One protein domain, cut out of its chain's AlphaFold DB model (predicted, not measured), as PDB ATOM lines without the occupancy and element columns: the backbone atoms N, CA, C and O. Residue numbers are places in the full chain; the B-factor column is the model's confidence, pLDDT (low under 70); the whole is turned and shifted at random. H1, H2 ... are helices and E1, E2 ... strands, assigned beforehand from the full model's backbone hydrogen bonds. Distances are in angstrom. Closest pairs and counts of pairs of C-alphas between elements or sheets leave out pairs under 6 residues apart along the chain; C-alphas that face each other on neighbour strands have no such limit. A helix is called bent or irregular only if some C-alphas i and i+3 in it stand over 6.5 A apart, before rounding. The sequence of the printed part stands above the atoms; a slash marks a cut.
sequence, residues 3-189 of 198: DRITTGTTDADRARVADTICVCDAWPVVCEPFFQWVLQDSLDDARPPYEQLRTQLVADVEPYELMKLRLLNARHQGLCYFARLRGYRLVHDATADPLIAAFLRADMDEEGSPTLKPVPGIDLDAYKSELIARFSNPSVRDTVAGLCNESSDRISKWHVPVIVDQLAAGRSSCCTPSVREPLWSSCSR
ATOM      1  N   ASP A   3     -20.489 -27.213 -57.785       97.94
ATOM      2  CA  ASP A   3     -20.572 -27.101 -56.331       97.94
ATOM      3  C   ASP A   3     -22.015 -27.127 -55.808       97.94
ATOM      4  O   ASP A   3     -22.822 -26.239 -56.093       97.94
ATOM      5  N   ARG A   4     -22.310 -28.179 -55.036       97.50
ATOM      6  CA  ARG A   4     -23.509 -28.352 -54.212       97.50
ATOM      7  C   ARG A   4     -23.304 -29.525 -53.252       97.50
ATOM      8  O   ARG A   4     -23.189 -30.669 -53.698       97.50
ATOM      9  N   ILE A   5     -23.286 -29.269 -51.947       96.62
ATOM     10  CA  ILE A   5     -23.212 -30.326 -50.934       96.62
ATOM     11  C   ILE A   5     -24.495 -31.158 -51.013       96.62
ATOM     12  O   ILE A   5     -25.611 -30.643 -50.893       96.62
ATOM     13  N   THR A   6     -24.309 -32.451 -51.253       95.69
ATOM     14  CA  THR A   6     -25.367 -33.433 -51.491       95.69
ATOM     15  C   THR A   6     -25.003 -34.699 -50.736       95.69
ATOM     16  O   THR A   6     -23.900 -35.219 -50.902       95.69
ATOM     17  N   THR A   7     -25.908 -35.176 -49.889       93.62
ATOM     18  CA  THR A   7     -25.682 -36.350 -49.042       93.62
ATOM     19  C   THR A   7     -26.310 -37.595 -49.656       93.62
ATOM     20  O   THR A   7     -27.202 -37.520 -50.501       93.62
ATOM     21  N   GLY A   8     -25.813 -38.767 -49.254       92.06
ATOM     22  CA  GLY A   8     -26.435 -40.030 -49.644       92.06
ATOM     23  C   GLY A   8     -27.814 -40.172 -49.002       92.06
ATOM     24  O   GLY A   8     -27.962 -39.932 -47.806       92.06
ATOM     25  N   THR A   9     -28.807 -40.584 -49.789       94.56
ATOM     26  CA  THR A   9     -30.187 -40.773 -49.329       94.56
ATOM     27  C   THR A   9     -30.276 -41.782 -48.187       94.56
ATOM     28  O   THR A   9     -29.825 -42.921 -48.316       94.56
ATOM     29  N   THR A  10     -30.941 -41.397 -47.100       93.94
ATOM     30  CA  THR A  10     -31.233 -42.275 -45.961       93.94
ATOM     31  C   THR A  10     -32.721 -42.614 -45.862       93.94
ATOM     32  O   THR A  10     -33.578 -41.981 -46.482       93.94
ATOM     33  N   ASP A  11     -33.059 -43.606 -45.038       95.69
ATOM     34  CA  ASP A  11     -34.450 -43.949 -44.710       95.69
ATOM     35  C   ASP A  11     -35.178 -42.773 -44.043       95.69
ATOM     36  O   ASP A  11     -36.360 -42.546 -44.299       95.69
ATOM     37  N   ALA A  12     -34.451 -41.981 -43.248       93.62
ATOM     38  CA  ALA A  12     -34.976 -40.767 -42.634       93.62
ATOM     39  C   ALA A  12     -35.316 -39.695 -43.680       93.62
ATOM     40  O   ALA A  12     -36.311 -38.991 -43.524       93.62
ATOM     41  N   ASP A  13     -34.543 -39.589 -44.766       94.31
ATOM     42  CA  ASP A  13     -34.859 -38.669 -45.865       94.31
ATOM     43  C   ASP A  13     -36.116 -39.099 -46.616       94.31
ATOM     44  O   ASP A  13     -36.965 -38.256 -46.904       94.31
ATOM     45  N   ARG A  14     -36.278 -40.405 -46.878       96.44
ATOM     46  CA  ARG A  14     -37.493 -40.951 -47.508       96.44
ATOM     47  C   ARG A  14     -38.734 -40.682 -46.665       96.44
ATOM     48  O   ARG A  14     -39.724 -40.182 -47.193       96.44
ATOM     49  N   ALA A  15     -38.658 -40.948 -45.359       95.88
ATOM     50  CA  ALA A  15     -39.738 -40.641 -44.424       95.88
ATOM     51  C   ALA A  15     -40.049 -39.135 -44.405       95.88
ATOM     52  O   ALA A  15     -41.193 -38.738 -44.598       95.88
ATOM     53  N   ARG A  16     -39.023 -38.282 -44.293       93.00
ATOM     54  CA  ARG A  16     -39.191 -36.822 -44.283       93.00
ATOM     55  C   ARG A  16     -39.868 -36.302 -45.551       93.00
ATOM     56  O   ARG A  16     -40.716 -35.420 -45.454       93.00
ATOM     57  N   VAL A  17     -39.497 -36.801 -46.728       94.38
ATOM     58  CA  VAL A  17     -40.118 -36.399 -48.003       94.38
ATOM     59  C   VAL A  17     -41.582 -36.840 -48.061       94.38
ATOM     60  O   VAL A  17     -42.439 -36.019 -48.394       94.38
ATOM     61  N   ALA A  18     -41.878 -38.079 -47.660       96.06
ATOM     62  CA  ALA A  18     -43.250 -38.575 -47.579       96.06
ATOM     63  C   ALA A  18     -44.112 -37.718 -46.635       96.06
ATOM     64  O   ALA A  18     -45.212 -37.319 -47.012       96.06
ATOM     65  N   ASP A  19     -43.581 -37.353 -45.468       96.19
ATOM     66  CA  ASP A  19     -44.299 -36.562 -44.465       96.19
ATOM     67  C   ASP A  19     -44.468 -35.088 -44.870       96.19
ATOM     68  O   ASP A  19     -45.495 -34.476 -44.581       96.19
ATOM     69  N   THR A  20     -43.471 -34.493 -45.536       94.44
ATOM     70  CA  THR A  20     -43.447 -33.041 -45.806       94.44
ATOM     71  C   THR A  20     -44.216 -32.659 -47.068       94.44
ATOM     72  O   THR A  20     -44.851 -31.607 -47.097       94.44
ATOM     73  N   ILE A  21     -44.130 -33.471 -48.127       94.12
ATOM     74  CA  ILE A  21     -44.729 -33.147 -49.436       94.12
ATOM     75  C   ILE A  21     -45.701 -34.218 -49.945       94.12
ATOM     76  O   ILE A  21     -46.164 -34.122 -51.078       94.12
ATOM     77  N   CYS A  22     -46.029 -35.222 -49.122       94.56
ATOM     78  CA  CYS A  22     -46.985 -36.292 -49.435       94.56
ATOM     79  C   CYS A  22     -46.611 -37.130 -50.672       94.56
ATOM     80  O   CYS A  22     -47.489 -37.636 -51.373       94.56
ATOM     81  N   VAL A  23     -45.309 -37.292 -50.940       95.62
ATOM     82  CA  VAL A  23     -44.785 -38.101 -52.050       95.62
ATOM     83  C   VAL A  23     -43.911 -39.230 -51.511       95.62
ATOM     84  O   VAL A  23     -42.906 -38.986 -50.848       95.62
ATOM     85  N   CYS A  24     -44.258 -40.471 -51.851       95.94
ATOM     86  CA  CYS A  24     -43.418 -41.639 -51.583       95.94
ATOM     87  C   CYS A  24     -42.331 -41.769 -52.659       95.94
ATOM     88  O   CYS A  24     -42.473 -42.544 -53.604       95.94
ATOM     89  N   ASP A  25     -41.255 -40.996 -52.522       96.75
ATOM     90  CA  ASP A  25     -40.071 -41.119 -53.374       96.75
ATOM     91  C   ASP A  25     -39.140 -42.219 -52.832       96.75
ATOM     92  O   ASP A  25     -38.719 -42.195 -51.671       96.75
ATOM     93  N   ALA A  26     -38.826 -43.204 -53.675       96.44
ATOM     94  CA  ALA A  26     -37.930 -44.300 -53.320       96.44
ATOM     95  C   ALA A  26     -36.465 -43.852 -53.224       96.44
ATOM     96  O   ALA A  26     -35.675 -44.515 -52.549       96.44
ATOM     97  N   TRP A  27     -36.088 -42.749 -53.879       96.62
ATOM     98  CA  TRP A  27     -34.712 -42.268 -53.885       96.62
ATOM     99  C   TRP A  27     -34.605 -40.735 -53.997       96.62
ATOM    100  O   TRP A  27     -34.035 -40.213 -54.956       96.62
ATOM    101  N   PRO A  28     -35.113 -39.987 -52.998       95.62
ATOM    102  CA  PRO A  28     -34.996 -38.539 -52.983       95.62
ATOM    103  C   PRO A  28     -33.542 -38.106 -52.791       95.62
ATOM    104  O   PRO A  28     -32.804 -38.690 -51.992       95.62
ATOM    105  N   VAL A  29     -33.146 -37.025 -53.463       94.81
ATOM    106  CA  VAL A  29     -31.811 -36.425 -53.331       94.81
ATOM    107  C   VAL A  29     -31.882 -35.202 -52.423       94.81
ATOM    108  O   VAL A  29     -32.515 -34.198 -52.755       94.81
ATOM    109  N   VAL A  30     -31.208 -35.271 -51.276       92.31
ATOM    110  CA  VAL A  30     -31.128 -34.165 -50.317       92.31
ATOM    111  C   VAL A  30     -29.838 -33.390 -50.537       92.31
ATOM    112  O   VAL A  30     -28.746 -33.950 -50.613       92.31
ATOM    113  N   CYS A  31     -29.969 -32.075 -50.656       95.56
ATOM    114  CA  CYS A  31     -28.861 -31.176 -50.930       95.56
ATOM    115  C   CYS A  31     -29.110 -29.809 -50.301       95.56
ATOM    116  O   CYS A  31     -30.237 -29.454 -49.942       95.56
ATOM    117  N   GLU A  32     -28.044 -29.029 -50.167       96.31
ATOM    118  CA  GLU A  32     -28.156 -27.651 -49.706       96.31
ATOM    119  C   GLU A  32     -28.868 -26.739 -50.735       96.31
ATOM    120  O   GLU A  32     -28.964 -27.076 -51.925       96.31
ATOM    121  N   PRO A  33     -29.359 -25.556 -50.310       95.06
ATOM    122  CA  PRO A  33     -29.917 -24.558 -51.226       95.06
ATOM    123  C   PRO A  33     -28.873 -23.908 -52.143       95.06
ATOM    124  O   PRO A  33     -29.209 -23.513 -53.263       95.06
ATOM    125  N   PHE A  34     -27.624 -23.778 -51.673       96.38
ATOM    126  CA  PHE A  34     -26.529 -23.245 -52.479       96.38
ATOM    127  C   PHE A  34     -26.315 -24.113 -53.724       96.38
ATOM    128  O   PHE A  34     -26.431 -25.338 -53.690       96.38
ATOM    129  N   PHE A  35     -26.020 -23.460 -54.841       95.06
ATOM    130  CA  PHE A  35     -25.713 -24.115 -56.102       95.06
ATOM    131  C   PHE A  35     -24.834 -23.189 -56.929       95.06
ATOM    132  O   PHE A  35     -25.209 -22.036 -57.164       95.06
ATOM    133  N   GLN A  36     -23.717 -23.720 -57.419       95.88
ATOM    134  CA  GLN A  36     -22.864 -23.031 -58.371       95.88
ATOM    135  C   GLN A  36     -22.410 -23.988 -59.470       95.88
ATOM    136  O   GLN A  36     -21.929 -25.096 -59.216       95.88
ATOM    137  N   TRP A  37     -22.536 -23.527 -60.709       97.00
ATOM    138  CA  TRP A  37     -22.017 -24.217 -61.876       97.00
ATOM    139  C   TRP A  37     -21.291 -23.210 -62.757       97.00
ATOM    140  O   TRP A  37     -21.902 -22.277 -63.277       97.00
ATOM    141  N   VAL A  38     -19.977 -23.388 -62.884       96.69
ATOM    142  CA  VAL A  38     -19.119 -22.577 -63.753       96.69
ATOM    143  C   VAL A  38     -18.575 -23.483 -64.841       96.69
ATOM    144  O   VAL A  38     -17.978 -24.528 -64.549       96.69
ATOM    145  N   LEU A  39     -18.796 -23.093 -66.086       95.69
ATOM    146  CA  LEU A  39     -18.501 -23.892 -67.260       95.69
ATOM    147  C   LEU A  39     -17.626 -23.081 -68.209       95.69
ATOM    148  O   LEU A  39     -17.893 -21.909 -68.464       95.69
ATOM    149  N   GLN A  40     -16.570 -23.712 -68.713       95.75
ATOM    150  CA  GLN A  40     -15.757 -23.102 -69.751       95.75
ATOM    151  C   GLN A  40     -16.538 -23.115 -71.065       95.75
ATOM    152  O   GLN A  40     -17.039 -24.168 -71.466       95.75
ATOM    153  N   ASP A  41     -16.644 -21.966 -71.726       92.50
ATOM    154  CA  ASP A  41     -17.371 -21.828 -72.991       92.50
ATOM    155  C   ASP A  41     -16.512 -22.297 -74.176       92.50
ATOM    156  O   ASP A  41     -16.106 -21.534 -75.045       92.50
ATOM    157  N   SER A  42     -16.170 -23.583 -74.154       90.00
ATOM    158  CA  SER A  42     -15.444 -24.297 -75.211       90.00
ATOM    159  C   SER A  42     -16.286 -25.468 -75.718       90.00
ATOM    160  O   SER A  42     -15.828 -26.610 -75.767       90.00
ATOM    161  N   LEU A  43     -17.562 -25.193 -75.964       85.56
ATOM    162  CA  LEU A  43     -18.594 -26.183 -76.244       85.56
ATOM    163  C   LEU A  43     -19.092 -26.019 -77.677       85.56
ATOM    164  O   LEU A  43     -19.102 -24.909 -78.202       85.56
ATOM    165  N   ASP A  44     -19.559 -27.112 -78.272       86.06
ATOM    166  CA  ASP A  44     -20.144 -27.086 -79.612       86.06
ATOM    167  C   ASP A  44     -21.464 -26.298 -79.644       86.06
ATOM    168  O   ASP A  44     -22.224 -26.290 -78.670       86.06
ATOM    169  N   ASP A  45     -21.798 -25.729 -80.806       80.88
ATOM    170  CA  ASP A  45     -23.008 -24.917 -81.031       80.88
ATOM    171  C   ASP A  45     -24.331 -25.661 -80.746       80.88
ATOM    172  O   ASP A  45     -25.379 -25.043 -80.576       80.88
ATOM    173  N   ALA A  46     -24.302 -26.995 -80.666       86.31
ATOM    174  CA  ALA A  46     -25.464 -27.829 -80.353       86.31
ATOM    175  C   ALA A  46     -25.755 -27.958 -78.842       86.31
ATOM    176  O   ALA A  46     -26.588 -28.776 -78.436       86.31
ATOM    177  N   ARG A  47     -25.062 -27.200 -77.984       90.31
ATOM    178  CA  ARG A  47     -25.249 -27.275 -76.532       90.31
ATOM    179  C   ARG A  47     -26.576 -26.660 -76.060       90.31
ATOM    180  O   ARG A  47     -27.096 -25.740 -76.688       90.31
ATOM    181  N   PRO A  48     -27.096 -27.089 -74.894       91.19
ATOM    182  CA  PRO A  48     -28.146 -26.347 -74.207       91.19
ATOM    183  C   PRO A  48     -27.751 -24.875 -73.966       91.19
ATOM    184  O   PRO A  48     -26.560 -24.581 -73.787       91.19
ATOM    185  N   PRO A  49     -28.730 -23.954 -73.902       91.38
ATOM    186  CA  PRO A  49     -28.484 -22.533 -73.657       91.38
ATOM    187  C   PRO A  49     -28.163 -22.286 -72.174       91.38
ATOM    188  O   PRO A  49     -28.968 -21.739 -71.418       91.38
ATOM    189  N   TYR A  50     -27.002 -22.760 -71.716       92.19
ATOM    190  CA  TYR A  50     -26.589 -22.702 -70.311       92.19
ATOM    191  C   TYR A  50     -26.550 -21.274 -69.755       92.19
ATOM    192  O   TYR A  50     -26.830 -21.078 -68.576       92.19
ATOM    193  N   GLU A  51     -26.276 -20.283 -70.600       88.38
ATOM    194  CA  GLU A  51     -26.307 -18.857 -70.268       88.38
ATOM    195  C   GLU A  51     -27.694 -18.341 -69.863       88.38
ATOM    196  O   GLU A  51     -27.794 -17.318 -69.190       88.38
ATOM    197  N   GLN A  52     -28.766 -19.043 -70.242       91.69
ATOM    198  CA  GLN A  52     -30.140 -18.715 -69.841       91.69
ATOM    199  C   GLN A  52     -30.529 -19.371 -68.505       91.69
ATOM    200  O   GLN A  52     -31.628 -19.150 -67.994       91.69
ATOM    201  N   LEU A  53     -29.647 -20.198 -67.939       90.25
ATOM    202  CA  LEU A  53     -29.824 -20.860 -66.650       90.25
ATOM    203  C   LEU A  53     -29.007 -20.137 -65.564       90.25
ATOM    204  O   LEU A  53     -28.484 -19.046 -65.754       90.25
ATOM    205  N   ARG A  54     -28.864 -20.761 -64.390       90.81
ATOM    206  CA  ARG A  54     -28.002 -20.266 -63.297       90.81
ATOM    207  C   ARG A  54     -26.509 -20.594 -63.504       90.81
ATOM    208  O   ARG A  54     -25.749 -20.580 -62.535       90.81
ATOM    209  N   THR A  55     -26.104 -20.943 -64.724       94.38
ATOM    210  CA  THR A  55     -24.736 -21.361 -65.058       94.38
ATOM    211  C   THR A  55     -23.901 -20.154 -65.470       94.38
ATOM    212  O   THR A  55     -24.353 -19.299 -66.222       94.38
ATOM    213  N   GLN A  56     -22.659 -20.094 -64.997       94.38
ATOM    214  CA  GLN A  56     -21.699 -19.060 -65.376       94.38
ATOM    215  C   GLN A  56     -20.826 -19.595 -66.510       94.38
ATOM    216  O   GLN A  56     -20.052 -20.532 -66.297       94.38
ATOM    217  N   LEU A  57     -20.956 -19.018 -67.703       94.81
ATOM    218  CA  LEU A  57     -20.043 -19.286 -68.811       94.81
ATOM    219  C   LEU A  57     -18.816 -18.382 -68.695       94.81
ATOM    220  O   LEU A  57     -18.946 -17.167 -68.547       94.81
ATOM    221  N   VAL A  58     -17.630 -18.980 -68.733       95.31
ATOM    222  CA  VAL A  58     -16.348 -18.279 -68.584       95.31
ATOM    223  C   VAL A  58     -15.353 -18.743 -69.642       95.31
ATOM    224  O   VAL A  58     -15.462 -19.847 -70.167       95.31
ATOM    225  N   ALA A  59     -14.352 -17.916 -69.939       94.94
ATOM    226  CA  ALA A  59     -13.284 -18.287 -70.867       94.94
ATOM    227  C   ALA A  59     -12.295 -19.303 -70.265       94.94
ATOM    228  O   ALA A  59     -11.747 -20.130 -70.987       94.94
ATOM    229  N   ASP A  60     -12.083 -19.244 -68.948       96.31
ATOM    230  CA  ASP A  60     -11.196 -20.136 -68.199       96.31
ATOM    231  C   ASP A  60     -11.857 -20.517 -66.868       96.31
ATOM    232  O   ASP A  60     -12.224 -19.655 -66.061       96.31
ATOM    233  N   VAL A  61     -12.051 -21.819 -66.659       97.25
ATOM    234  CA  VAL A  61     -12.694 -22.369 -65.458       97.25
ATOM    235  C   VAL A  61     -11.695 -22.708 -64.348       97.25
ATOM    236  O   VAL A  61     -12.114 -22.877 -63.198       97.25
ATOM    237  N   GLU A  62     -10.397 -22.783 -64.658       97.38
ATOM    238  CA  GLU A  62      -9.351 -23.242 -63.737       97.38
ATOM    239  C   GLU A  62      -9.345 -22.456 -62.408       97.38
ATOM    240  O   GLU A  62      -9.341 -23.097 -61.351       97.38
ATOM    241  N   PRO A  63      -9.435 -21.106 -62.379       97.75
ATOM    242  CA  PRO A  63      -9.416 -20.360 -61.119       97.75
ATOM    243  C   PRO A  63     -10.580 -20.722 -60.186       97.75
ATOM    244  O   PRO A  63     -10.388 -20.858 -58.977       97.75
ATOM    245  N   TYR A  64     -11.777 -20.935 -60.739       98.25
ATOM    246  CA  TYR A  64     -12.971 -21.312 -59.975       98.25
ATOM    247  C   TYR A  64     -12.876 -22.745 -59.453       98.25
ATOM    248  O   TYR A  64     -13.280 -23.030 -58.324       98.25
ATOM    249  N   GLU A  65     -12.344 -23.657 -60.269       97.81
ATOM    250  CA  GLU A  65     -12.114 -25.037 -59.859       97.81
ATOM    251  C   GLU A  65     -11.102 -25.111 -58.719       97.81
ATOM    252  O   GLU A  65     -11.412 -25.685 -57.674       97.81
ATOM    253  N   LEU A  66      -9.936 -24.478 -58.868       97.75
ATOM    254  CA  LEU A  66      -8.914 -24.452 -57.824       97.75
ATOM    255  C   LEU A  66      -9.428 -23.784 -56.549       97.75
ATOM    256  O   LEU A  66      -9.188 -24.310 -55.463       97.75
ATOM    257  N   MET A  67     -10.191 -22.690 -56.660       98.12
ATOM    258  CA  MET A  67     -10.848 -22.056 -55.515       98.12
ATOM    259  C   MET A  67     -11.709 -23.054 -54.743       98.12
ATOM    260  O   MET A  67     -11.534 -23.204 -53.536       98.12
ATOM    261  N   LYS A  68     -12.592 -23.788 -55.428       98.19
ATOM    262  CA  LYS A  68     -13.473 -24.773 -54.794       98.19
ATOM    263  C   LYS A  68     -12.694 -25.964 -54.237       98.19
ATOM    264  O   LYS A  68     -12.935 -26.385 -53.108       98.19
ATOM    265  N   LEU A  69     -11.752 -26.526 -54.995       97.69
ATOM    266  CA  LEU A  69     -10.966 -27.681 -54.550       97.69
ATOM    267  C   LEU A  69     -10.135 -27.353 -53.307       97.69
ATOM    268  O   LEU A  69     -10.078 -28.149 -52.369       97.69
ATOM    269  N   ARG A  70      -9.524 -26.169 -53.281       97.38
ATOM    270  CA  ARG A  70      -8.659 -25.756 -52.182       97.38
ATOM    271  C   ARG A  70      -9.489 -25.241 -51.017       97.38
ATOM    272  O   ARG A  70      -9.301 -25.733 -49.918       97.38
ATOM    273  N   LEU A  71     -10.430 -24.320 -51.200       97.88
ATOM    274  CA  LEU A  71     -11.151 -23.723 -50.067       97.88
ATOM    275  C   LEU A  71     -12.310 -24.572 -49.548       97.88
ATOM    276  O   LEU A  71     -12.517 -24.591 -48.343       97.88
ATOM    277  N   LEU A  72     -13.031 -25.292 -50.410       97.75
ATOM    278  CA  LEU A  72     -14.144 -26.144 -49.986       97.75
ATOM    279  C   LEU A  72     -13.677 -27.578 -49.758       97.75
ATOM    280  O   LEU A  72     -13.698 -28.042 -48.624       97.75
ATOM    281  N   ASN A  73     -13.250 -28.297 -50.801       97.19
ATOM    282  CA  ASN A  73     -13.043 -29.748 -50.692       97.19
ATOM    283  C   ASN A  73     -11.968 -30.116 -49.662       97.19
ATOM    284  O   ASN A  73     -12.220 -30.957 -48.798       97.19
ATOM    285  N   ALA A  74     -10.798 -29.475 -49.733       96.06
ATOM    286  CA  ALA A  74      -9.716 -29.745 -48.790       96.06
ATOM    287  C   ALA A  74     -10.127 -29.403 -47.349       96.06
ATOM    288  O   ALA A  74      -9.791 -30.124 -46.423       96.06
ATOM    289  N   ARG A  75     -10.905 -28.341 -47.128       94.81
ATOM    290  CA  ARG A  75     -11.278 -27.920 -45.768       94.81
ATOM    291  C   ARG A  75     -12.396 -28.762 -45.195       94.81
ATOM    292  O   ARG A  75     -12.350 -29.126 -44.025       94.81
ATOM    293  N   HIS A  76     -13.355 -29.136 -46.031       93.12
ATOM    294  CA  HIS A  76     -14.406 -30.063 -45.650       93.12
ATOM    295  C   HIS A  76     -13.784 -31.409 -45.234       93.12
ATOM    296  O   HIS A  76     -14.075 -31.921 -44.154       93.12
ATOM    297  N   GLN A  77     -12.828 -31.924 -46.020       94.00
ATOM    298  CA  GLN A  77     -12.054 -33.112 -45.651       94.00
ATOM    299  C   GLN A  77     -11.179 -32.884 -44.406       94.00
ATOM    300  O   GLN A  77     -11.188 -33.708 -43.500       94.00
ATOM    301  N   GLY A  78     -10.468 -31.763 -44.306       92.12
ATOM    302  CA  GLY A  78      -9.628 -31.436 -43.152       92.12
ATOM    303  C   GLY A  78     -10.406 -31.412 -41.832       92.12
ATOM    304  O   GLY A  78      -9.944 -31.969 -40.835       92.12
ATOM    305  N   LEU A  79     -11.625 -30.853 -41.834       94.00
ATOM    306  CA  LEU A  79     -12.536 -30.875 -40.685       94.00
ATOM    307  C   LEU A  79     -12.854 -32.301 -40.232       94.00
ATOM    308  O   LEU A  79     -12.945 -32.536 -39.024       94.00
ATOM    309  N   CYS A  80     -13.022 -33.255 -41.153       92.44
ATOM    310  CA  CYS A  80     -13.577 -34.564 -40.807       92.44
ATOM    311  C   CYS A  80     -12.677 -35.330 -39.831       92.44
ATOM    312  O   CYS A  80     -13.184 -35.989 -38.925       92.44
ATOM    313  N   TYR A  81     -11.354 -35.173 -39.933       91.50
ATOM    314  CA  TYR A  81     -10.401 -35.835 -39.044       91.50
ATOM    315  C   TYR A  81     -10.502 -35.319 -37.607       91.50
ATOM    316  O   TYR A  81     -10.639 -36.110 -36.671       91.50
ATOM    317  N   PHE A  82     -10.514 -33.997 -37.419       91.94
ATOM    318  CA  PHE A  82     -10.661 -33.398 -36.090       91.94
ATOM    319  C   PHE A  82     -12.054 -33.646 -35.517       91.94
ATOM    320  O   PHE A  82     -12.187 -34.015 -34.349       91.94
ATOM    321  N   ALA A  83     -13.088 -33.529 -36.350       95.38
ATOM    322  CA  ALA A  83     -14.460 -33.818 -35.965       95.38
ATOM    323  C   ALA A  83     -14.613 -35.267 -35.476       95.38
ATOM    324  O   ALA A  83     -15.191 -35.513 -34.415       95.38
ATOM    325  N   ARG A  84     -14.020 -36.225 -36.202       94.62
ATOM    326  CA  ARG A  84     -14.054 -37.652 -35.866       94.62
ATOM    327  C   ARG A  84     -13.354 -37.953 -34.545       94.62
ATOM    328  O   ARG A  84     -13.878 -38.762 -33.776       94.62
ATOM    329  N   LEU A  85     -12.207 -37.320 -34.289       94.25
ATOM    330  CA  LEU A  85     -11.450 -37.458 -33.037       94.25
ATOM    331  C   LEU A  85     -12.190 -36.845 -31.840       94.25
ATOM    332  O   LEU A  85     -12.115 -37.376 -30.736       94.25
ATOM    333  N   ARG A  86     -12.943 -35.764 -32.066       94.81
ATOM    334  CA  ARG A  86     -13.782 -35.098 -31.053       94.81
ATOM    335  C   ARG A  86     -15.133 -35.790 -30.832       94.81
ATOM    336  O   ARG A  86     -15.862 -35.416 -29.923       94.81
ATOM    337  N   GLY A  87     -15.455 -36.815 -31.626       96.56
ATOM    338  CA  GLY A  87     -16.671 -37.620 -31.484       96.56
ATOM    339  C   GLY A  87     -17.902 -37.073 -32.212       96.56
ATOM    340  O   GLY A  87     -18.986 -37.639 -32.060       96.56
ATOM    341  N   TYR A  88     -17.757 -36.024 -33.026       98.00
ATOM    342  CA  TYR A  88     -18.857 -35.502 -33.833       98.00
ATOM    343  C   TYR A  88     -19.254 -36.492 -34.934       98.00
ATOM    344  O   TYR A  88     -18.412 -37.166 -35.537       98.00
ATOM    345  N   ARG A  89     -20.561 -36.578 -35.201       97.12
ATOM    346  CA  ARG A  89     -21.129 -37.438 -36.253       97.12
ATOM    347  C   ARG A  89     -21.590 -36.650 -37.471       97.12
ATOM    348  O   ARG A  89     -21.471 -37.157 -38.585       97.12
ATOM    349  N   LEU A  90     -22.101 -35.441 -37.262       97.31
ATOM    350  CA  LEU A  90     -22.600 -34.559 -38.309       97.31
ATOM    351  C   LEU A  90     -21.662 -33.365 -38.468       97.31
ATOM    352  O   LEU A  90     -21.098 -32.878 -37.487       97.31
ATOM    353  N   VAL A  91     -21.486 -32.909 -39.706       97.56
ATOM    354  CA  VAL A  91     -20.600 -31.782 -40.024       97.56
ATOM    355  C   VAL A  91     -21.079 -30.509 -39.336       97.56
ATOM    356  O   VAL A  91     -20.269 -29.848 -38.704       97.56
ATOM    357  N   HIS A  92     -22.379 -30.208 -39.363       97.19
ATOM    358  CA  HIS A  92     -22.906 -28.991 -38.739       97.19
ATOM    359  C   HIS A  92     -22.670 -28.938 -37.224       97.19
ATOM    360  O   HIS A  92     -22.374 -27.864 -36.706       97.19
ATOM    361  N   ASP A  93     -22.730 -30.080 -36.528       98.00
ATOM    362  CA  ASP A  93     -22.389 -30.158 -35.102       98.00
ATOM    363  C   ASP A  93     -20.903 -29.850 -34.882       98.00
ATOM    364  O   ASP A  93     -20.541 -29.112 -33.970       98.00
ATOM    365  N   ALA A  94     -20.033 -30.384 -35.749       97.62
ATOM    366  CA  ALA A  94     -18.602 -30.115 -35.692       97.62
ATOM    367  C   ALA A  94     -18.283 -28.650 -36.013       97.62
ATOM    368  O   ALA A  94     -17.484 -28.034 -35.320       97.62
ATOM    369  N   THR A  95     -18.909 -28.060 -37.032       96.38
ATOM    370  CA  THR A  95     -18.692 -26.655 -37.407       96.38
ATOM    371  C   THR A  95     -19.269 -25.684 -36.374       96.38
ATOM    372  O   THR A  95     -18.803 -24.553 -36.287       96.38
ATOM    373  N   ALA A  96     -20.238 -26.104 -35.555       95.38
ATOM    374  CA  ALA A  96     -20.707 -25.318 -34.415       95.38
ATOM    375  C   ALA A  96     -19.684 -25.250 -33.261       95.38
ATOM    376  O   ALA A  96     -19.790 -24.358 -32.419       95.38
ATOM    377  N   ASP A  97     -18.685 -26.146 -33.214       95.31
ATOM    378  CA  ASP A  97     -17.563 -26.055 -32.273       95.31
ATOM    379  C   ASP A  97     -16.671 -24.854 -32.647       95.31
ATOM    380  O   ASP A  97     -16.056 -24.859 -33.723       95.31
ATOM    381  N   PRO A  98     -16.530 -23.837 -31.771       92.75
ATOM    382  CA  PRO A  98     -15.742 -22.647 -32.079       92.75
ATOM    383  C   PRO A  98     -14.284 -22.951 -32.433       92.75
ATOM    384  O   PRO A  98     -13.684 -22.218 -33.216       92.75
ATOM    385  N   LEU A  99     -13.705 -24.032 -31.893       92.25
ATOM    386  CA  LEU A  99     -12.331 -24.425 -32.213       92.25
ATOM    387  C   LEU A  99     -12.217 -24.967 -33.638       92.25
ATOM    388  O   LEU A  99     -11.246 -24.661 -34.327       92.25
ATOM    389  N   ILE A 100     -13.206 -25.740 -34.093       93.25
ATOM    390  CA  ILE A 100     -13.231 -26.285 -35.454       93.25
ATOM    391  C   ILE A 100     -13.523 -25.169 -36.461       93.25
ATOM    392  O   ILE A 100     -12.845 -25.086 -37.484       93.25
ATOM    393  N   ALA A 101     -14.473 -24.277 -36.165       93.69
ATOM    394  CA  ALA A 101     -14.762 -23.122 -37.014       93.69
ATOM    395  C   ALA A 101     -13.542 -22.195 -37.161       93.69
ATOM    396  O   ALA A 101     -13.197 -21.794 -38.274       93.69
ATOM    397  N   ALA A 102     -12.853 -21.896 -36.053       92.12
ATOM    398  CA  ALA A 102     -11.641 -21.081 -36.068       92.12
ATOM    399  C   ALA A 102     -10.498 -21.762 -36.831       92.12
ATOM    400  O   ALA A 102      -9.820 -21.108 -37.622       92.12
ATOM    401  N   PHE A 103     -10.313 -23.073 -36.640       93.75
ATOM    402  CA  PHE A 103      -9.345 -23.857 -37.406       93.75
ATOM    403  C   PHE A 103      -9.634 -23.789 -38.908       93.75
ATOM    404  O   PHE A 103      -8.735 -23.475 -39.679       93.75
ATOM    405  N   LEU A 104     -10.883 -24.025 -39.323       94.75
ATOM    406  CA  LEU A 104     -11.271 -23.963 -40.732       94.75
ATOM    407  C   LEU A 104     -11.009 -22.589 -41.336       94.75
ATOM    408  O   LEU A 104     -10.489 -22.498 -42.446       94.75
ATOM    409  N   ARG A 105     -11.356 -21.522 -40.609       95.75
ATOM    410  CA  ARG A 105     -11.104 -20.158 -41.068       95.75
ATOM    411  C   ARG A 105      -9.610 -19.900 -41.252       95.75
ATOM    412  O   ARG A 105      -9.214 -19.454 -42.324       95.75
ATOM    413  N   ALA A 106      -8.797 -20.228 -40.248       94.62
ATOM    414  CA  ALA A 106      -7.349 -20.054 -40.314       94.62
ATOM    415  C   ALA A 106      -6.726 -20.876 -41.452       94.62
ATOM    416  O   ALA A 106      -5.917 -20.354 -42.210       94.62
ATOM    417  N   ASP A 107      -7.147 -22.129 -41.630       93.88
ATOM    418  CA  ASP A 107      -6.663 -22.989 -42.711       93.88
ATOM    419  C   ASP A 107      -7.050 -22.436 -44.099       93.88
ATOM    420  O   ASP A 107      -6.247 -22.433 -45.031       93.88
ATOM    421  N   MET A 108      -8.251 -21.876 -44.266       96.69
ATOM    422  CA  MET A 108      -8.597 -21.192 -45.518       96.69
ATOM    423  C   MET A 108      -7.745 -19.940 -45.757       96.69
ATOM    424  O   MET A 108      -7.304 -19.727 -46.886       96.69
ATOM    425  N   ASP A 109      -7.517 -19.134 -44.720       96.31
ATOM    426  CA  ASP A 109      -6.796 -17.860 -44.807       96.31
ATOM    427  C   ASP A 109      -5.295 -18.052 -45.070       96.31
ATOM    428  O   ASP A 109      -4.711 -17.337 -45.886       96.31
ATOM    429  N   GLU A 110      -4.668 -19.014 -44.396       94.56
ATOM    430  CA  GLU A 110      -3.209 -19.157 -44.346       94.56
ATOM    431  C   GLU A 110      -2.662 -20.193 -45.331       94.56
ATOM    432  O   GLU A 110      -1.528 -20.069 -45.799       94.56
ATOM    433  N   GLU A 111      -3.464 -21.199 -45.677       93.94
ATOM    434  CA  GLU A 111      -3.039 -22.293 -46.547       93.94
ATOM    435  C   GLU A 111      -3.758 -22.251 -47.893       93.94
ATOM    436  O   GLU A 111      -3.137 -22.338 -48.947       93.94
ATOM    437  N   GLY A 112      -5.084 -22.110 -47.885       95.62
ATOM    438  CA  GLY A 112      -5.886 -22.128 -49.105       95.62
ATOM    439  C   GLY A 112      -5.679 -20.891 -49.974       95.62
ATOM    440  O   GLY A 112      -5.163 -20.991 -51.089       95.62
ATOM    441  N   SER A 113      -6.082 -19.726 -49.463       96.88
ATOM    442  CA  SER A 113      -6.100 -18.458 -50.199       96.88
ATOM    443  C   SER A 113      -4.752 -18.066 -50.824       96.88
ATOM    444  O   SER A 113      -4.765 -17.678 -51.992       96.88
ATOM    445  N   PRO A 114      -3.586 -18.211 -50.157       96.12
ATOM    446  CA  PRO A 114      -2.292 -17.801 -50.724       96.12
ATOM    447  C   PRO A 114      -1.830 -18.623 -51.929       96.12
ATOM    448  O   PRO A 114      -0.829 -18.292 -52.567       96.12
ATOM    449  N   THR A 115      -2.523 -19.723 -52.218       96.44
ATOM    450  CA  THR A 115      -2.207 -20.625 -53.326       96.44
ATOM    451  C   THR A 115      -3.179 -20.476 -54.502       96.44
ATOM    452  O   THR A 115      -3.108 -21.231 -55.469       96.44
ATOM    453  N   LEU A 116      -4.096 -19.507 -54.435       97.06
ATOM    454  CA  LEU A 116      -5.055 -19.217 -55.495       97.06
ATOM    455  C   LEU A 116      -4.584 -18.069 -56.387       97.06
ATOM    456  O   LEU A 116      -4.048 -17.065 -55.923       97.06
ATOM    457  N   LYS A 117      -4.863 -18.203 -57.686       93.44
ATOM    458  CA  LYS A 117      -4.878 -17.072 -58.620       93.44
ATOM    459  C   LYS A 117      -6.116 -16.197 -58.337       93.44
ATOM    460  O   LYS A 117      -7.084 -16.699 -57.758       93.44
ATOM    461  N   PRO A 118      -6.134 -14.923 -58.772       94.75
ATOM    462  CA  PRO A 118      -7.349 -14.114 -58.739       94.75
ATOM    463  C   PRO A 118      -8.515 -14.825 -59.434       94.75
ATOM    464  O   PRO A 118      -8.357 -15.347 -60.539       94.75
ATOM    465  N   VAL A 119      -9.682 -14.830 -58.792       96.62
ATOM    466  CA  VAL A 119     -10.905 -15.440 -59.327       96.62
ATOM    467  C   VAL A 119     -11.852 -14.307 -59.733       96.62
ATOM    468  O   VAL A 119     -12.297 -13.559 -58.859       96.62
ATOM    469  N   PRO A 120     -12.136 -14.114 -61.034       95.56
ATOM    470  CA  PRO A 120     -12.944 -12.986 -61.487       95.56
ATOM    471  C   PRO A 120     -14.314 -12.938 -60.801       95.56
ATOM    472  O   PRO A 120     -15.032 -13.930 -60.749       95.56
ATOM    473  N   GLY A 121     -14.676 -11.769 -60.267       93.00
ATOM    474  CA  GLY A 121     -15.985 -11.542 -59.648       93.00
ATOM    475  C   GLY A 121     -16.213 -12.227 -58.296       93.00
ATOM    476  O   GLY A 121     -17.326 -12.140 -57.783       93.00
ATOM    477  N   ILE A 122     -15.200 -12.874 -57.707       96.06
ATOM    478  CA  ILE A 122     -15.318 -13.513 -56.393       96.06
ATOM    479  C   ILE A 122     -14.520 -12.746 -55.339       96.06
ATOM    480  O   ILE A 122     -13.312 -12.550 -55.463       96.06
ATOM    481  N   ASP A 123     -15.204 -12.377 -54.258       97.06
ATOM    482  CA  ASP A 123     -14.577 -11.993 -52.996       97.06
ATOM    483  C   ASP A 123     -14.271 -13.265 -52.188       97.06
ATOM    484  O   ASP A 123     -15.177 -13.981 -51.750       97.06
ATOM    485  N   LEU A 124     -12.982 -13.560 -52.005       97.06
ATOM    486  CA  LEU A 124     -12.549 -14.761 -51.293       97.06
ATOM    487  C   LEU A 124     -12.909 -14.731 -49.802       97.06
ATOM    488  O   LEU A 124     -13.177 -15.790 -49.239       97.06
ATOM    489  N   ASP A 125     -12.929 -13.569 -49.145       97.69
ATOM    490  CA  ASP A 125     -13.284 -13.478 -47.724       97.69
ATOM    491  C   ASP A 125     -14.780 -13.712 -47.509       97.69
ATOM    492  O   ASP A 125     -15.175 -14.439 -46.584       97.69
ATOM    493  N   ALA A 126     -15.609 -13.173 -48.405       97.94
ATOM    494  CA  ALA A 126     -17.034 -13.474 -48.437       97.94
ATOM    495  C   ALA A 126     -17.276 -14.968 -48.716       97.94
ATOM    496  O   ALA A 126     -18.021 -15.612 -47.976       97.94
ATOM    497  N   TYR A 127     -16.579 -15.544 -49.703       97.94
ATOM    498  CA  TYR A 127     -16.700 -16.962 -50.051       97.94
ATOM    499  C   TYR A 127     -16.320 -17.884 -48.884       97.94
ATOM    500  O   TYR A 127     -17.070 -18.795 -48.547       97.94
ATOM    501  N   LYS A 128     -15.205 -17.625 -48.186       97.94
ATOM    502  CA  LYS A 128     -14.801 -18.401 -46.994       97.94
ATOM    503  C   LYS A 128     -15.845 -18.334 -45.876       97.94
ATOM    504  O   LYS A 128     -16.094 -19.333 -45.204       97.94
ATOM    505  N   SER A 129     -16.463 -17.171 -45.682       97.75
ATOM    506  CA  SER A 129     -17.530 -16.995 -44.690       97.75
ATOM    507  C   SER A 129     -18.793 -17.771 -45.083       97.75
ATOM    508  O   SER A 129     -19.401 -18.429 -44.236       97.75
ATOM    509  N   GLU A 130     -19.146 -17.769 -46.370       97.75
ATOM    510  CA  GLU A 130     -20.237 -18.577 -46.922       97.75
ATOM    511  C   GLU A 130     -19.969 -20.081 -46.762       97.75
ATOM    512  O   GLU A 130     -20.872 -20.813 -46.365       97.75
ATOM    513  N   LEU A 131     -18.737 -20.554 -46.977       97.69
ATOM    514  CA  LEU A 131     -18.374 -21.961 -46.769       97.69
ATOM    515  C   LEU A 131     -18.616 -22.426 -45.331       97.69
ATOM    516  O   LEU A 131     -19.201 -23.489 -45.127       97.69
ATOM    517  N   ILE A 132     -18.221 -21.630 -44.332       96.75
ATOM    518  CA  ILE A 132     -18.484 -21.962 -42.924       96.75
ATOM    519  C   ILE A 132     -19.993 -22.038 -42.679       96.75
ATOM    520  O   ILE A 132     -20.467 -23.017 -42.107       96.75
ATOM    521  N   ALA A 133     -20.763 -21.060 -43.169       96.56
ATOM    522  CA  ALA A 133     -22.219 -21.067 -43.033       96.56
ATOM    523  C   ALA A 133     -22.868 -22.292 -43.708       96.56
ATOM    524  O   ALA A 133     -23.800 -22.882 -43.156       96.56
ATOM    525  N   ARG A 134     -22.353 -22.707 -44.872       97.25
ATOM    526  CA  ARG A 134     -22.797 -23.905 -45.598       97.25
ATOM    527  C   ARG A 134     -22.506 -25.183 -44.813       97.25
ATOM    528  O   ARG A 134     -23.402 -26.010 -44.663       97.25
ATOM    529  N   PHE A 135     -21.305 -25.326 -44.250       96.88
ATOM    530  CA  PHE A 135     -20.951 -26.472 -43.400       96.88
ATOM    531  C   PHE A 135     -21.794 -26.527 -42.116       96.88
ATOM    532  O   PHE A 135     -22.165 -27.608 -41.661       96.88
ATOM    533  N   SER A 136     -22.179 -25.369 -41.576       95.75
ATOM    534  CA  SER A 136     -23.070 -25.253 -40.418       95.75
ATOM    535  C   SER A 136     -24.545 -25.567 -40.707       95.75
ATOM    536  O   SER A 136     -25.346 -25.521 -39.777       95.75
ATOM    537  N   ASN A 137     -24.947 -25.883 -41.944       95.19
ATOM    538  CA  ASN A 137     -26.356 -26.110 -42.277       95.19
ATOM    539  C   ASN A 137     -26.878 -27.461 -41.730       95.19
ATOM    540  O   ASN A 137     -26.539 -28.523 -42.269       95.19
ATOM    541  N   PRO A 138     -27.789 -27.465 -40.732       93.94
ATOM    542  CA  PRO A 138     -28.295 -28.705 -40.143       93.94
ATOM    543  C   PRO A 138     -29.213 -29.496 -41.082       93.94
ATOM    544  O   PRO A 138     -29.387 -30.703 -40.910       93.94
ATOM    545  N   SER A 139     -29.773 -28.842 -42.102       90.19
ATOM    546  CA  SER A 139     -30.766 -29.429 -43.010       90.19
ATOM    547  C   SER A 139     -30.162 -30.459 -43.965       90.19
ATOM    548  O   SER A 139     -30.870 -31.335 -44.449       90.19
ATOM    549  N   VAL A 140     -28.857 -30.357 -44.230       90.25
ATOM    550  CA  VAL A 140     -28.125 -31.253 -45.140       90.25
ATOM    551  C   VAL A 140     -27.779 -32.576 -44.457       90.25
ATOM    552  O   VAL A 140     -27.716 -33.614 -45.111       90.25
ATOM    553  N   ARG A 141     -27.571 -32.535 -43.129       93.06
ATOM    554  CA  ARG A 141     -27.163 -33.679 -42.296       93.06
ATOM    555  C   ARG A 141     -25.929 -34.417 -42.830       93.06
ATOM    556  O   ARG A 141     -25.849 -35.639 -42.734       93.06
ATOM    557  N   ASP A 142     -24.963 -33.669 -43.363       95.31
ATOM    558  CA  ASP A 142     -23.712 -34.245 -43.854       95.31
ATOM    559  C   ASP A 142     -22.952 -34.954 -42.729       95.31
ATOM    560  O   ASP A 142     -22.932 -34.494 -41.583       95.31
ATOM    561  N   THR A 143     -22.374 -36.113 -43.037       95.62
ATOM    562  CA  THR A 143     -21.843 -37.036 -42.030       95.62
ATOM    563  C   THR A 143     -20.328 -37.015 -42.025       95.62
ATOM    564  O   THR A 143     -19.690 -37.241 -43.047       95.62
ATOM    565  N   VAL A 144     -19.730 -36.865 -40.844       96.50
ATOM    566  CA  VAL A 144     -18.268 -36.892 -40.678       96.50
ATOM    567  C   VAL A 144     -17.668 -38.174 -41.269       96.50
ATOM    568  O   VAL A 144     -16.645 -38.122 -41.945       96.50
ATOM    569  N   ALA A 145     -18.337 -39.317 -41.087       94.25
ATOM    570  CA  ALA A 145     -17.913 -40.590 -41.667       94.25
ATOM    571  C   ALA A 145     -17.890 -40.565 -43.207       94.25
ATOM    572  O   ALA A 145     -16.931 -41.048 -43.804       94.25
ATOM    573  N   GLY A 146     -18.898 -39.963 -43.847       92.81
ATOM    574  CA  GLY A 146     -18.941 -39.801 -45.301       92.81
ATOM    575  C   GLY A 146     -17.789 -38.951 -45.841       92.81
ATOM    576  O   GLY A 146     -17.227 -39.271 -46.892       92.81
ATOM    577  N   LEU A 147     -17.373 -37.922 -45.099       92.50
ATOM    578  CA  LEU A 147     -16.209 -37.110 -45.461       92.50
ATOM    579  C   LEU A 147     -14.880 -37.848 -45.259       92.50
ATOM    580  O   LEU A 147     -13.934 -37.596 -46.003       92.50
ATOM    581  N   CYS A 148     -14.791 -38.751 -44.277       91.38
ATOM    582  CA  CYS A 148     -13.597 -39.572 -44.051       91.38
ATOM    583  C   CYS A 148     -13.380 -40.637 -45.141       91.38
ATOM    584  O   CYS A 148     -12.255 -41.121 -45.303       91.38
ATOM    585  N   ASN A 149     -14.423 -41.026 -45.878       90.81
ATOM    586  CA  ASN A 149     -14.315 -42.039 -46.927       90.81
ATOM    587  C   ASN A 149     -13.374 -41.598 -48.059       90.81
ATOM    588  O   ASN A 149     -13.289 -40.415 -48.385       90.81
ATOM    589  N   GLU A 150     -12.675 -42.571 -48.658       89.94
ATOM    590  CA  GLU A 150     -11.755 -42.367 -49.796       89.94
ATOM    591  C   GLU A 150     -10.670 -41.311 -49.522       89.94
ATOM    592  O   GLU A 150     -10.221 -40.589 -50.415       89.94
ATOM    593  N   SER A 151     -10.249 -41.199 -48.258       89.69
ATOM    594  CA  SER A 151      -9.318 -40.154 -47.842       89.69
ATOM    595  C   SER A 151      -7.998 -40.182 -48.610       89.69
ATOM    596  O   SER A 151      -7.505 -39.118 -48.975       89.69
ATOM    597  N   SER A 152      -7.457 -41.371 -48.903       89.38
ATOM    598  CA  SER A 152      -6.222 -41.543 -49.685       89.38
ATOM    599  C   SER A 152      -6.289 -40.829 -51.033       89.38
ATOM    600  O   SER A 152      -5.384 -40.078 -51.398       89.38
ATOM    601  N   ASP A 153      -7.398 -41.013 -51.741       90.88
ATOM    602  CA  ASP A 153      -7.576 -40.530 -53.105       90.88
ATOM    603  C   ASP A 153      -7.808 -39.019 -53.101       90.88
ATOM    604  O   ASP A 153      -7.253 -38.279 -53.914       90.88
ATOM    605  N   ARG A 154      -8.603 -38.551 -52.139       91.19
ATOM    606  CA  ARG A 154      -8.992 -37.148 -51.984       91.19
ATOM    607  C   ARG A 154      -7.842 -36.265 -51.496       91.19
ATOM    608  O   ARG A 154      -7.648 -35.183 -52.045       91.19
ATOM    609  N   ILE A 155      -7.006 -36.754 -50.573       92.12
ATOM    610  CA  ILE A 155      -5.831 -36.019 -50.072       92.12
ATOM    611  C   ILE A 155      -4.885 -35.653 -51.218       92.12
ATOM    612  O   ILE A 155      -4.453 -34.502 -51.311       92.12
ATOM    613  N   SER A 156      -4.610 -36.603 -52.118       93.75
ATOM    614  CA  SER A 156      -3.719 -36.377 -53.264       93.75
ATOM    615  C   SER A 156      -4.225 -35.286 -54.216       93.75
ATOM    616  O   SER A 156      -3.427 -34.563 -54.805       93.75
ATOM    617  N   LYS A 157      -5.550 -35.136 -54.331       93.44
ATOM    618  CA  LYS A 157      -6.198 -34.179 -55.237       93.44
ATOM    619  C   LYS A 157      -6.434 -32.817 -54.595       93.44
ATOM    620  O   LYS A 157      -6.454 -31.816 -55.302       93.44
ATOM    621  N   TRP A 158      -6.680 -32.769 -53.287       94.50
ATOM    622  CA  TRP A 158      -7.172 -31.558 -52.621       94.50
ATOM    623  C   TRP A 158      -6.131 -30.923 -51.703       94.50
ATOM    624  O   TRP A 158      -5.962 -29.708 -51.727       94.50
ATOM    625  N   HIS A 159      -5.406 -31.729 -50.924       93.56
ATOM    626  CA  HIS A 159      -4.455 -31.230 -49.927       93.56
ATOM    627  C   HIS A 159      -3.030 -31.133 -50.467       93.56
ATOM    628  O   HIS A 159      -2.368 -30.116 -50.272       93.56
ATOM    629  N   VAL A 160      -2.550 -32.172 -51.161       95.00
ATOM    630  CA  VAL A 160      -1.165 -32.216 -51.659       95.00
ATOM    631  C   VAL A 160      -0.829 -31.022 -52.566       95.00
ATOM    632  O   VAL A 160       0.217 -30.419 -52.332       95.00
ATOM    633  N   PRO A 161      -1.685 -30.591 -53.517       95.75
ATOM    634  CA  PRO A 161      -1.381 -29.424 -54.347       95.75
ATOM    635  C   PRO A 161      -1.223 -28.127 -53.542       95.75
ATOM    636  O   PRO A 161      -0.347 -27.325 -53.845       95.75
ATOM    637  N   VAL A 162      -2.018 -27.941 -52.479       95.88
ATOM    638  CA  VAL A 162      -1.891 -26.777 -51.583       95.88
ATOM    639  C   VAL A 162      -0.536 -26.804 -50.878       95.88
ATOM    640  O   VAL A 162       0.174 -25.805 -50.881       95.88
ATOM    641  N   ILE A 163      -0.144 -27.956 -50.326       94.50
ATOM    642  CA  ILE A 163       1.141 -28.120 -49.630       94.50
ATOM    643  C   ILE A 163       2.314 -27.861 -50.582       94.50
ATOM    644  O   ILE A 163       3.243 -27.141 -50.227       94.50
ATOM    645  N   VAL A 164       2.270 -28.423 -51.793       95.50
ATOM    646  CA  VAL A 164       3.318 -28.233 -52.807       95.50
ATOM    647  C   VAL A 164       3.468 -26.754 -53.164       95.50
ATOM    648  O   VAL A 164       4.590 -26.254 -53.160       95.50
ATOM    649  N   ASP A 165       2.367 -26.037 -53.388       96.00
ATOM    650  CA  ASP A 165       2.414 -24.618 -53.754       96.00
ATOM    651  C   ASP A 165       2.887 -23.725 -52.596       96.00
ATOM    652  O   ASP A 165       3.617 -22.757 -52.817       96.00
ATOM    653  N   GLN A 166       2.530 -24.060 -51.352       94.56
ATOM    654  CA  GLN A 166       3.056 -23.382 -50.163       94.56
ATOM    655  C   GLN A 166       4.577 -23.541 -50.064       94.56
ATOM    656  O   GLN A 166       5.295 -22.549 -49.914       94.56
ATOM    657  N   LEU A 167       5.070 -24.776 -50.209       94.31
ATOM    658  CA  LEU A 167       6.498 -25.087 -50.151       94.31
ATOM    659  C   LEU A 167       7.271 -24.437 -51.304       94.31
ATOM    660  O   LEU A 167       8.334 -23.862 -51.076       94.31
ATOM    661  N   ALA A 168       6.731 -24.475 -52.525       95.19
ATOM    662  CA  ALA A 168       7.333 -23.838 -53.695       95.19
ATOM    663  C   ALA A 168       7.459 -22.316 -53.528       95.19
ATOM    664  O   ALA A 168       8.407 -21.710 -54.024       95.19
ATOM    665  N   ALA A 169       6.539 -21.699 -52.784       93.94
ATOM    666  CA  ALA A 169       6.583 -20.283 -52.445       93.94
ATOM    667  C   ALA A 169       7.397 -19.962 -51.172       93.94
ATOM    668  O   ALA A 169       7.359 -18.826 -50.696       93.94
ATOM    669  N   GLY A 170       8.107 -20.941 -50.598       91.88
ATOM    670  CA  GLY A 170       8.926 -20.766 -49.395       91.88
ATOM    671  C   GLY A 170       8.125 -20.515 -48.112       91.88
ATOM    672  O   GLY A 170       8.684 -20.026 -47.131       91.88
ATOM    673  N   ARG A 171       6.822 -20.820 -48.104       88.25
ATOM    674  CA  ARG A 171       5.953 -20.684 -46.930       88.25
ATOM    675  C   ARG A 171       5.927 -21.988 -46.139       88.25
ATOM    676  O   ARG A 171       5.970 -23.080 -46.702       88.25
ATOM    677  N   SER A 172       5.840 -21.877 -44.818       76.06
ATOM    678  CA  SER A 172       5.518 -23.025 -43.970       76.06
ATOM    679  C   SER A 172       4.051 -23.392 -44.156       76.06
ATOM    680  O   SER A 172       3.215 -22.492 -44.135       76.06
ATOM    681  N   SER A 173       3.745 -24.684 -44.271       66.69
ATOM    682  CA  SER A 173       2.363 -25.164 -44.156       66.69
ATOM    683  C   SER A 173       2.097 -25.655 -42.732       66.69
ATOM    684  O   SER A 173       2.996 -26.184 -42.080       66.69
ATOM    685  N   CYS A 174       0.871 -25.569 -42.232       60.72
ATOM    686  CA  CYS A 174       0.461 -26.123 -40.944       60.72
ATOM    687  C   CYS A 174       0.644 -27.652 -40.886       60.72
ATOM    688  O   CYS A 174       0.726 -28.235 -39.807       60.72
ATOM    689  N   CYS A 175       0.738 -28.303 -42.053       48.34
ATOM    690  CA  CYS A 175       1.079 -29.716 -42.218       48.34
ATOM    691  C   CYS A 175       2.590 -29.996 -42.119       48.34
ATOM    692  O   CYS A 175       2.984 -31.158 -42.029       48.34
ATOM    693  N   THR A 176       3.446 -28.968 -42.122       37.84
ATOM    694  CA  THR A 176       4.857 -29.093 -41.737       37.84
ATOM    695  C   THR A 176       4.990 -28.882 -40.223       37.84
ATOM    696  O   THR A 176       4.670 -27.799 -39.736       37.84
ATOM    697  N   PRO A 177       5.481 -29.873 -39.449       34.91
ATOM    698  CA  PRO A 177       5.543 -29.802 -37.981       34.91
ATOM    699  C   PRO A 177       6.389 -28.658 -37.401       34.91
ATOM    700  O   PRO A 177       6.426 -28.485 -36.187       34.91
ATOM    701  N   SER A 178       7.108 -27.898 -38.228       31.45
ATOM    702  CA  SER A 178       8.068 -26.891 -37.781       31.45
ATOM    703  C   SER A 178       7.465 -25.519 -37.475       31.45
ATOM    704  O   SER A 178       8.153 -24.715 -36.850       31.45
ATOM    705  N   VAL A 179       6.216 -25.211 -37.861       38.72
ATOM    706  CA  VAL A 179       5.659 -23.858 -37.655       38.72
ATOM    707  C   VAL A 179       4.165 -23.897 -37.306       38.72
ATOM    708  O   VAL A 179       3.319 -23.832 -38.188       38.72
ATOM    709  N   ARG A 180       3.875 -23.961 -35.994       42.94
ATOM    710  CA  ARG A 180       2.690 -23.454 -35.243       42.94
ATOM    711  C   ARG A 180       2.209 -24.448 -34.181       42.94
ATOM    712  O   ARG A 180       1.218 -25.156 -34.328       42.94
ATOM    713  N   GLU A 181       2.881 -24.409 -33.033       41.06
ATOM    714  CA  GLU A 181       2.490 -25.115 -31.811       41.06
ATOM    715  C   GLU A 181       1.099 -24.780 -31.223       41.06
ATOM    716  O   GLU A 181       0.556 -25.678 -30.580       41.06
ATOM    717  N   PRO A 182       0.455 -23.597 -31.377       39.28
ATOM    718  CA  PRO A 182      -0.723 -23.284 -30.555       39.28
ATOM    719  C   PRO A 182      -1.984 -24.108 -30.873       39.28
ATOM    720  O   PRO A 182      -2.664 -24.570 -29.957       39.28
ATOM    721  N   LEU A 183      -2.299 -24.330 -32.155       41.22
ATOM    722  CA  LEU A 183      -3.552 -24.980 -32.572       41.22
ATOM    723  C   LEU A 183      -3.518 -26.503 -32.371       41.22
ATOM    724  O   LEU A 183      -4.442 -27.069 -31.784       41.22
ATOM    725  N   TRP A 184      -2.416 -27.156 -32.751       41.31
ATOM    726  CA  TRP A 184      -2.204 -28.585 -32.487       41.31
ATOM    727  C   TRP A 184      -2.130 -28.884 -30.980       41.31
ATOM    728  O   TRP A 184      -2.698 -29.866 -30.497       41.31
ATOM    729  N   SER A 185      -1.505 -27.991 -30.207       36.81
ATOM    730  CA  SER A 185      -1.459 -28.069 -28.744       36.81
ATOM    731  C   SER A 185      -2.820 -27.964 -28.072       36.81
ATOM    732  O   SER A 185      -3.037 -28.620 -27.059       36.81
ATOM    733  N   SER A 186      -3.718 -27.121 -28.583       39.53
ATOM    734  CA  SER A 186      -5.062 -26.967 -28.016       39.53
ATOM    735  C   SER A 186      -5.952 -28.172 -28.330       39.53
ATOM    736  O   SER A 186      -6.666 -28.646 -27.449       39.53
ATOM    737  N   CYS A 187      -5.851 -28.734 -29.542       35.66
ATOM    738  CA  CYS A 187      -6.589 -29.944 -29.923       35.66
ATOM    739  C   CYS A 187      -6.092 -31.206 -29.189       35.66
ATOM    740  O   CYS A 187      -6.898 -32.036 -28.778       35.66
ATOM    741  N   SER A 188      -4.779 -31.345 -28.972       37.62
ATOM    742  CA  SER A 188      -4.191 -32.503 -28.274       37.62
ATOM    743  C   SER A 188      -4.331 -32.456 -26.745       37.62
ATOM    744  O   SER A 188      -4.248 -33.496 -26.091       37.62
ATOM    745  N   ARG A 189      -4.578 -31.277 -26.151       37.53
ATOM    746  CA  ARG A 189      -4.747 -31.110 -24.694       37.53
ATOM    747  C   ARG A 189      -6.188 -31.236 -24.197       37.53
ATOM    748  O   ARG A 189      -6.385 -31.327 -22.983       37.53
TER     749      ARG A 189
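Overview. This is residues 3 to 189 of the 198 residues of the protein "Mannitol_dh_C domain-containing protein" of Cryobacterium sp. TMT1-66-1 (UniProt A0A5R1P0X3). A three-helix up-and-down bundle of H2, H4 and H5 makes the core, with the short helices H3, H6 and H7 packed on its longest helix, H2, and H8 packed on H4. At one end of the long axis lie H1, well away from the bundle, and a two-stranded parallel sheet near the beginning of H2, from which the loop of residues 43 to 49 sticks out; at the other end lies H9, near H4 but touching no helix. The printed part has 187 residues, with nine named helices and two named strands in the order H1 E1 E2 H2 H3 H4 H5 H6 H7 H8 H9, and the class is mostly helix. The whole is compact, with a radius of gyration of the C-alphas of 18.5 A and spans of 55 by 44 by 29 A.

Arrangement. H1, residues 11 to 21, touches no helix. E1, residues 36 to 40, and E2, residues 55 to 58, are parallel neighbours, their directions 34 degrees apart; N 39 and O 56 are 2.9 A apart and N 58 and O 39 are 3.0 A apart, within hydrogen-bond range. The closest C-alphas of E1 and H2, residues 62 to 86, are those of Val 38 and Tyr 64, 7.3 A apart. H2 is the hub, touching five helices. With residues 79 to 83 alone it touches H3, residues 91 to 95; the closest C-alphas, of Ala 83 and Ala 94, are 5.6 A apart. H2 touches H4, residues 98 to 115, at a shallow tilt of 30 degrees, opposite ways, closest at the C-alphas of Arg 70 and Gly 112, 5.5 A apart. H4 and H5, residues 124 to 135, form a helical hairpin at a steep tilt of 39 degrees, closest at the C-alphas of Met 108 and Lys 128, 7.0 A apart. H2, with residues 71 to 76 alone, only just touches H5, with 3 pairs of C-alphas within 8 A, the closest being Leu 72 and Leu 131 at 6.8 A. H2 touches H6, residues 144 to 148, where the closest C-alphas, of Cys 80 and Val 144, are 5.2 A apart. It touches H7, residues 151 to 158, at a shallow tilt of 34 degrees, only just short of steep; the closest C-alphas, of Ala 74 and Trp 158, are 4.9 A apart. H8, residues 160 to 168, touches H4 at a steep tilt of 59 degrees, closest at the C-alphas of Thr 115 and Asp 165, 6.1 A apart. H9, residues 181 to 189, is close to H4 but not clearly touching, with the C-alphas of Phe 103 and Leu 183 7.6 A apart. Every O i to N i+4 pair is within hydrogen-bond range in H1, H3, H5, H6, H8 and H9; the counts are 16 of 21 in H2, 11 of 14 in H4 and 2 of 4 in H7.

Along the chain. H1 begins at C-alpha 11, (-34.450, -43.949, -44.710), and is 15.6 A long. E1 is 13.4 A long and E2 9.6 A. H2 begins at C-alpha 62, (-9.351, -23.242, -63.737), and is 35.0 A long. H4, 25.3 A long, has a kink of 27 degrees near residue 109 and is only just irregular: C-alphas 110 and 113 are 6.6 A apart. H5 is 16.4 A long. H9 ends at C-alpha 189, (-4.747, -31.110, -24.694).

Size, cuts and confidence. The two C-alphas farthest apart are those of Asp 45 and Arg 189, 59.5 A. The printed part has no cut. The long links are H1 to E1, E1 to E2 and H8 to H9. The mean pLDDT of the printed part is 89.7, and residues 173 to 189 are under 70.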